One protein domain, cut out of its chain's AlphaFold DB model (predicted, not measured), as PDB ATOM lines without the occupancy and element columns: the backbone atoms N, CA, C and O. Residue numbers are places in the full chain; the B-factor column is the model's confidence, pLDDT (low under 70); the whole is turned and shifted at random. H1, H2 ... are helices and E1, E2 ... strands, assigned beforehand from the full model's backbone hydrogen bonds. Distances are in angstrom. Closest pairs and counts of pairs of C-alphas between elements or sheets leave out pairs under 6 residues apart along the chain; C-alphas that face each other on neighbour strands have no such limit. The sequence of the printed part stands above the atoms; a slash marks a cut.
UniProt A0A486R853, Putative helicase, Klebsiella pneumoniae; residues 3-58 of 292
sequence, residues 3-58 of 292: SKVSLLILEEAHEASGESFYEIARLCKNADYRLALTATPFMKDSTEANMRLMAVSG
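This is residues 3 to 58 of the 292 residues of the protein "Putative helicase" of Klebsiella pneumoniae (UniProt A0A486R853). A narrow ribbon of two parallel strands, E1 and E2, has two helices, H1 and H2, side by side over one face and its other face bare. H2 is shifted along the long axis, so that only its last part, residues 53 to 57, comes near the strands, and the loop of residues 37 to 46 swings out towards that end. The printed part has 56 residues with two named helices and two named strands, in the order E1, H1, E2, H2, of the mixed class. It is compact, with a radius of gyration of the C-alphas of 10.6 A, yet elongated, spanning 34 by 19 by 15 A.

E1 is residues 7 to 10, 10.0 A long, beginning with C-alpha 7 at (136.737, 136.415, 102.992). E2 is residues 33 to 36, 10.2 A. H1 is residues 19 to 27, 12.8 A. H2 is residues 47 to 57, 15.4 A, ending with C-alpha 57 at (138.714, 137.767, 113.880).

E1 and E2 are parallel neighbours at 9 degrees; N 8 and O 33 are 2.9 A apart and N 10 and O 35 2.8 A, within hydrogen-bond range. E1, H1, E2 form a strand-helix-strand unit, two parallel neighbour strands with a helix between them in the chain, and its crossover is right-handed. The closest C-alphas of E1 and H1, those of Leu 8 and Ala 25, are 7.7 A apart. Those of E2 and H2, Arg 34 and Ser 57, are 5.6 A apart. H1 and H2 touch, closest at the C-alphas of Ala 25 and Val 56, 6.2 A. They run the same way at a shallow tilt of 28 degrees. In H1 and H2 every O i to N i+4 pair is within hydrogen-bond range.

The C-alphas farthest apart, Lys 4 and Asp 45, are 33.8 A apart. The printed part has no cut and no long link. Its mean pLDDT is 77.3; residues 14 to 20 and 39 to 47 are under 70.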
ATOM      1  N   SER A   3     125.905 136.352 103.842       82.19
ATOM      2  CA  SER A   3     126.184 134.909 103.882       82.19
ATOM      3  C   SER A   3     126.931 134.377 102.652       82.19
ATOM      4  O   SER A   3     127.318 133.219 102.644       82.19
ATOM      5  N   LYS A   4     127.130 135.172 101.594       87.75
ATOM      6  CA  LYS A   4     127.938 134.772 100.429       87.75
ATOM      7  C   LYS A   4     129.405 135.204 100.540       87.75
ATOM      8  O   LYS A   4     130.186 134.899  99.649       87.75
ATOM      9  N   VAL A   5     129.764 135.943 101.590       88.50
ATOM     10  CA  VAL A   5     131.136 136.404 101.830       88.50
ATOM     11  C   VAL A   5     131.986 135.213 102.267       88.50
ATOM     12  O   VAL A   5     131.641 134.583 103.259       88.50
ATOM     13  N   SER A   6     133.076 134.938 101.546       91.31
ATOM     14  CA  SER A   6     134.061 133.883 101.848       91.31
ATOM     15  C   SER A   6     135.342 134.406 102.517       91.31
ATOM     16  O   SER A   6     136.038 133.660 103.202       91.31
ATOM     17  N   LEU A   7     135.630 135.702 102.358       91.31
ATOM     18  CA  LEU A   7     136.737 136.415 102.992       91.31
ATOM     19  C   LEU A   7     136.219 137.708 103.626       91.31
ATOM     20  O   LEU A   7     135.646 138.552 102.938       91.31
ATOM     21  N   LEU A   8     136.452 137.873 104.926       89.69
ATOM     22  CA  LEU A   8     136.147 139.092 105.670       89.69
ATOM     23  C   LEU A   8     137.450 139.779 106.088       89.69
ATOM     24  O   LEU A   8     138.240 139.203 106.835       89.69
ATOM     25  N   ILE A   9     137.655 141.015 105.637       89.38
ATOM     26  CA  ILE A   9     138.779 141.858 106.056       89.38
ATOM     27  C   ILE A   9     138.236 142.977 106.947       89.38
ATOM     28  O   ILE A   9     137.297 143.676 106.570       89.38
ATOM     29  N   LEU A  10     138.818 143.121 108.133       84.56
ATOM     30  CA  LEU A  10     138.494 144.146 109.119       84.56
ATOM     31  C   LEU A  10     139.680 145.107 109.217       84.56
ATOM     32  O   LEU A  10     140.703 144.766 109.811       84.56
ATOM     33  N   GLU A  11     139.554 146.295 108.638       79.88
ATOM     34  CA  GLU A  11     140.521 147.380 108.830       79.88
ATOM     35  C   GLU A  11     140.197 148.171 110.102       79.88
ATOM     36  O   GLU A  11     139.034 148.272 110.493       79.88
ATOM     37  N   GLU A  12     141.232 148.689 110.768       74.12
ATOM     38  CA  GLU A  12     141.133 149.390 112.058       74.12
ATOM     39  C   GLU A  12     140.256 148.635 113.066       74.12
ATOM     40  O   GLU A  12     139.389 149.188 113.743       74.12
ATOM     41  N   ALA A  13     140.483 147.323 113.177       72.44
ATOM     42  CA  ALA A  13     139.555 146.410 113.845       72.44
ATOM     43  C   ALA A  13     139.299 146.733 115.339       72.44
ATOM     44  O   ALA A  13     138.320 146.270 115.924       72.44
ATOM     45  N   HIS A  14     140.143 147.561 115.962       68.50
ATOM     46  CA  HIS A  14     139.904 148.097 117.303       68.50
ATOM     47  C   HIS A  14     138.706 149.065 117.356       68.50
ATOM     48  O   HIS A  14     137.958 149.045 118.339       68.50
ATOM     49  N   GLU A  15     138.459 149.848 116.302       62.69
ATOM     50  CA  GLU A  15     137.260 150.683 116.141       62.69
ATOM     51  C   GLU A  15     136.023 149.828 115.821       62.69
ATOM     52  O   GLU A  15     134.925 150.093 116.320       62.69
ATOM     53  N   ALA A  16     136.222 148.721 115.098       56.22
ATOM     54  CA  ALA A  16     135.186 147.741 114.761       56.22
ATOM     55  C   ALA A  16     134.679 146.911 115.964       56.22
ATOM     56  O   ALA A  16     133.777 146.092 115.829       56.22
ATOM     57  N   SER A  17     135.203 147.135 117.171       55.16
ATOM     58  CA  SER A  17     134.704 146.511 118.409       55.16
ATOM     59  C   SER A  17     133.369 147.099 118.913       55.16
ATOM     60  O   SER A  17     132.911 146.770 120.009       55.16
ATOM     61  N   GLY A  18     132.757 148.029 118.168       62.41
ATOM     62  CA  GLY A  18     131.397 148.513 118.417       62.41
ATOM     63  C   GLY A  18     130.333 147.441 118.145       62.41
ATOM     64  O   GLY A  18     130.517 146.565 117.302       62.41
ATOM     65  N   GLU A  19     129.202 147.522 118.847       64.56
ATOM     66  CA  GLU A  19     128.106 146.539 118.784       64.56
ATOM     67  C   GLU A  19     127.597 146.295 117.351       64.56
ATOM     68  O   GLU A  19     127.412 145.155 116.938       64.56
ATOM     69  N   SER A  20     127.497 147.350 116.540       68.44
ATOM     70  CA  SER A  20     127.027 147.259 115.153       68.44
ATOM     71  C   SER A  20     127.980 146.490 114.223       68.44
ATOM     72  O   SER A  20     127.526 145.758 113.347       68.44
ATOM     73  N   PHE A  21     129.296 146.627 114.404       75.38
ATOM     74  CA  PHE A  21     130.291 145.951 113.561       75.38
ATOM     75  C   PHE A  21     130.403 144.466 113.889       75.38
ATOM     76  O   PHE A  21     130.489 143.635 112.982       75.38
ATOM     77  N   TYR A  22     130.350 144.136 115.179       81.00
ATOM     78  CA  TYR A  22     130.320 142.756 115.643       81.00
ATOM     79  C   TYR A  22     129.147 141.982 115.024       81.00
ATOM     80  O   TYR A  22     129.344 140.892 114.482       81.00
ATOM     81  N   GLU A  23     127.948 142.574 115.004       83.31
ATOM     82  CA  GLU A  23     126.775 141.941 114.393       83.31
ATOM     83  C   GLU A  23     126.938 141.743 112.878       83.31
ATOM     84  O   GLU A  23     126.645 140.663 112.362       83.31
ATOM     85  N   ILE A  24     127.498 142.713 112.149       85.00
ATOM     86  CA  ILE A  24     127.768 142.559 110.707       85.00
ATOM     87  C   ILE A  24     128.773 141.424 110.449       85.00
ATOM     88  O   ILE A  24     128.548 140.570 109.583       85.00
ATOM     89  N   ALA A  25     129.862 141.365 111.219       86.12
ATOM     90  CA  ALA A  25     130.876 140.319 111.091       86.12
ATOM     91  C   ALA A  25     130.325 138.923 111.443       86.12
ATOM     92  O   ALA A  25     130.724 137.915 110.848       86.12
ATOM     93  N   ARG A  26     129.366 138.851 112.375       85.94
ATOM     94  CA  ARG A  26     128.638 137.627 112.739       85.94
ATOM     95  C   ARG A  26     127.693 137.153 111.629       85.94
ATOM     96  O   ARG A  26     127.507 135.948 111.458       85.94
ATOM     97  N   LEU A  27     127.122 138.067 110.841       89.38
ATOM     98  CA  LEU A  27     126.272 137.725 109.691       89.38
ATOM     99  C   LEU A  27     127.061 137.139 108.505       89.38
ATOM    100  O   LEU A  27     126.476 136.452 107.662       89.38
ATOM    101  N   CYS A  28     128.379 137.341 108.456       89.50
ATOM    102  CA  CYS A  28     129.285 136.756 107.462       89.50
ATOM    103  C   CYS A  28     129.631 135.289 107.803       89.50
ATOM    104  O   CYS A  28     130.792 134.934 108.002       89.50
ATOM    105  N   LYS A  29     128.609 134.432 107.934       87.25
ATOM    106  CA  LYS A  29     128.738 133.056 108.458       87.25
ATOM    107  C   LYS A  29     129.629 132.131 107.623       87.25
ATOM    108  O   LYS A  29     130.222 131.225 108.187       87.25
ATOM    109  N   ASN A  30     129.722 132.382 106.320       90.50
ATOM    110  CA  ASN A  30     130.501 131.568 105.383       90.50
ATOM    111  C   ASN A  30     131.878 132.179 105.083       90.50
ATOM    112  O   ASN A  30     132.536 131.775 104.131       90.50
ATOM    113  N   ALA A  31     132.298 133.186 105.860       90.25
ATOM    114  CA  ALA A  31     133.630 133.756 105.741       90.25
ATOM    115  C   ALA A  31     134.628 132.829 106.442       90.25
ATOM    116  O   ALA A  31     134.918 133.023 107.626       90.25
ATOM    117  N   ASP A  32     135.104 131.827 105.701       87.38
ATOM    118  CA  ASP A  32     136.119 130.861 106.141       87.38
ATOM    119  C   ASP A  32     137.452 131.553 106.454       87.38
ATOM    120  O   ASP A  32     138.184 131.148 107.356       87.38
ATOM    121  N   TYR A  33     137.739 132.647 105.741       89.94
ATOM    122  CA  TYR A  33     138.915 133.476 105.963       89.94
ATOM    123  C   TYR A  33     138.517 134.807 106.595       89.94
ATOM    124  O   TYR A  33     137.672 135.543 106.080       89.94
ATOM    125  N   ARG A  34     139.153 135.135 107.720       90.12
ATOM    126  CA  ARG A  34     138.935 136.378 108.465       90.12
ATOM    127  C   ARG A  34     140.288 136.997 108.778       90.12
ATOM    128  O   ARG A  34     141.123 136.361 109.411       90.12
ATOM    129  N   LEU A  35     140.506 138.222 108.315       88.94
ATOM    130  CA  LEU A  35     141.736 138.973 108.541       88.94
ATOM    131  C   LEU A  35     141.394 140.280 109.248       88.94
ATOM    132  O   LEU A  35     140.649 141.092 108.708       88.94
ATOM    133  N   ALA A  36     141.957 140.500 110.430       87.00
ATOM    134  CA  ALA A  36     141.859 141.776 111.125       87.00
ATOM    135  C   ALA A  36     143.205 142.496 111.115       87.00
ATOM    136  O   ALA A  36     144.222 141.948 111.537       87.00
ATOM    137  N   LEU A  37     143.190 143.741 110.653       84.88
ATOM    138  CA  LEU A  37     144.332 144.641 110.637       84.88
ATOM    139  C   LEU A  37     144.095 145.721 111.692       84.88
ATOM    140  O   LEU A  37     143.094 146.438 111.662       84.88
ATOM    141  N   THR A  38     144.998 145.819 112.665       76.88
ATOM    142  CA  THR A  38     144.920 146.836 113.716       76.88
ATOM    143  C   THR A  38     146.308 147.158 114.253       76.88
ATOM    144  O   THR A  38     147.093 146.257 114.547       76.88
ATOM    145  N   ALA A  39     146.612 148.448 114.398       66.38
ATOM    146  CA  ALA A  39     147.842 148.905 115.048       66.38
ATOM    147  C   ALA A  39     147.782 148.760 116.580       66.38
ATOM    148  O   ALA A  39     148.804 148.761 117.258       66.38
ATOM    149  N   THR A  40     146.576 148.642 117.132       62.91
ATOM    150  CA  THR A  40     146.312 148.723 118.570       62.91
ATOM    151  C   THR A  40     145.279 147.675 118.994       62.91
ATOM    152  O   THR A  40     144.127 148.011 119.287       62.91
ATOM    153  N   PRO A  41     145.631 146.377 118.988       56.06
ATOM    154  CA  PRO A  41     144.733 145.345 119.491       56.06
ATOM    155  C   PRO A  41     144.502 145.524 121.004       56.06
ATOM    156  O   PRO A  41     145.446 145.769 121.749       56.06
ATOM    157  N   PHE A  42     143.247 145.363 121.442       56.41
ATOM    158  CA  PHE A  42     142.798 145.279 122.847       56.41
ATOM    159  C   PHE A  42     142.617 146.558 123.680       56.41
ATOM    160  O   PHE A  42     142.773 146.541 124.897       56.41
ATOM    161  N   MET A  43     142.239 147.666 123.052       55.25
ATOM    162  CA  MET A  43     142.288 148.984 123.693       55.25
ATOM    163  C   MET A  43     141.053 149.472 124.445       55.25
ATOM    164  O   MET A  43     141.107 150.541 125.047       55.25
ATOM    165  N   LYS A  44     139.936 148.750 124.433       51.50
ATOM    166  CA  LYS A  44     138.834 149.133 125.318       51.50
ATOM    167  C   LYS A  44     139.095 148.524 126.692       51.50
ATOM    168  O   LYS A  44     139.309 147.319 126.783       51.50
ATOM    169  N   ASP A  45     138.955 149.333 127.745       51.56
ATOM    170  CA  ASP A  45     138.878 148.871 129.148       51.56
ATOM    171  C   ASP A  45     137.805 147.782 129.348       51.56
ATOM    172  O   ASP A  45     137.784 147.051 130.335       51.56
ATOM    173  N   SER A  46     136.889 147.663 128.385       63.91
ATOM    174  CA  SER A  46     135.932 146.578 128.282       63.91
ATOM    175  C   SER A  46     136.590 145.317 127.711       63.91
ATOM    176  O   SER A  46     136.733 145.152 126.496       63.91
ATOM    177  N   THR A  47     136.894 144.371 128.602       67.06
ATOM    178  CA  THR A  47     137.218 142.972 128.272       67.06
ATOM    179  C   THR A  47     136.241 142.391 127.248       67.06
ATOM    180  O   THR A  47     136.647 141.670 126.339       67.06
ATOM    181  N   GLU A  48     134.963 142.757 127.335       73.38
ATOM    182  CA  GLU A  48     133.923 142.316 126.411       73.38
ATOM    183  C   GLU A  48     134.186 142.772 124.969       73.38
ATOM    184  O   GLU A  48     134.069 141.975 124.040       73.38
ATOM    185  N   ALA A  49     134.597 144.022 124.752       71.00
ATOM    186  CA  ALA A  49     134.908 144.513 123.412       71.00
ATOM    187  C   ALA A  49     136.118 143.789 122.794       71.00
ATOM    188  O   ALA A  49     136.127 143.483 121.599       71.00
ATOM    189  N   ASN A  50     137.107 143.456 123.623       74.44
ATOM    190  CA  ASN A  50     138.279 142.686 123.220       74.44
ATOM    191  C   ASN A  50     137.905 141.237 122.874       74.44
ATOM    192  O   ASN A  50     138.354 140.704 121.859       74.44
ATOM    193  N   MET A  51     137.022 140.622 123.665       79.94
ATOM    194  CA  MET A  51     136.488 139.286 123.394       79.94
ATOM    195  C   MET A  51     135.645 139.249 122.120       79.94
ATOM    196  O   MET A  51     135.794 138.325 121.325       79.94
ATOM    197  N   ARG A  52     134.805 140.265 121.881       81.38
ATOM    198  CA  ARG A  52     134.016 140.394 120.645       81.38
ATOM    199  C   ARG A  52     134.916 140.454 119.416       81.38
ATOM    200  O   ARG A  52     134.652 139.747 118.447       81.38
ATOM    201  N   LEU A  53     135.995 141.240 119.467       79.88
ATOM    202  CA  LEU A  53     136.968 141.313 118.377       79.88
ATOM    203  C   LEU A  53     137.619 139.947 118.119       79.88
ATOM    204  O   LEU A  53     137.632 139.484 116.979       79.88
ATOM    205  N   MET A  54     138.090 139.266 119.165       82.06
ATOM    206  CA  MET A  54     138.685 137.926 119.048       82.06
ATOM    207  C   MET A  54     137.699 136.898 118.491       82.06
ATOM    208  O   MET A  54     138.068 136.077 117.657       82.06
ATOM    209  N   ALA A  55     136.431 136.964 118.900       83.81
ATOM    210  CA  ALA A  55     135.399 136.051 118.427       83.81
ATOM    211  C   ALA A  55     135.150 136.181 116.915       83.81
ATOM    212  O   ALA A  55     134.889 135.180 116.252       83.81
ATOM    213  N   VAL A  56     135.249 137.392 116.354       84.62
ATOM    214  CA  VAL A  56     135.002 137.617 114.919       84.62
ATOM    215  C   VAL A  56     136.252 137.581 114.049       84.62
ATOM    216  O   VAL A  56     136.105 137.463 112.833       84.62
ATOM    217  N   SER A  57     137.449 137.687 114.629       84.00
ATOM    218  CA  SER A  57     138.714 137.767 113.880       84.00
ATOM    219  C   SER A  57     139.704 136.634 114.160       84.00
ATOM    220  O   SER A  57     140.630 136.444 113.379       84.00
ATOM    221  N   GLY A  58     139.493 135.846 115.216       84.19
ATOM    222  CA  GLY A  58     140.420 134.805 115.642       84.19
ATOM    223  C   GLY A  58     141.549 135.339 116.529       84.19
ATOM    224  O   GLY A  58     141.470 136.428 117.094       84.19
TER     225      GLY A  58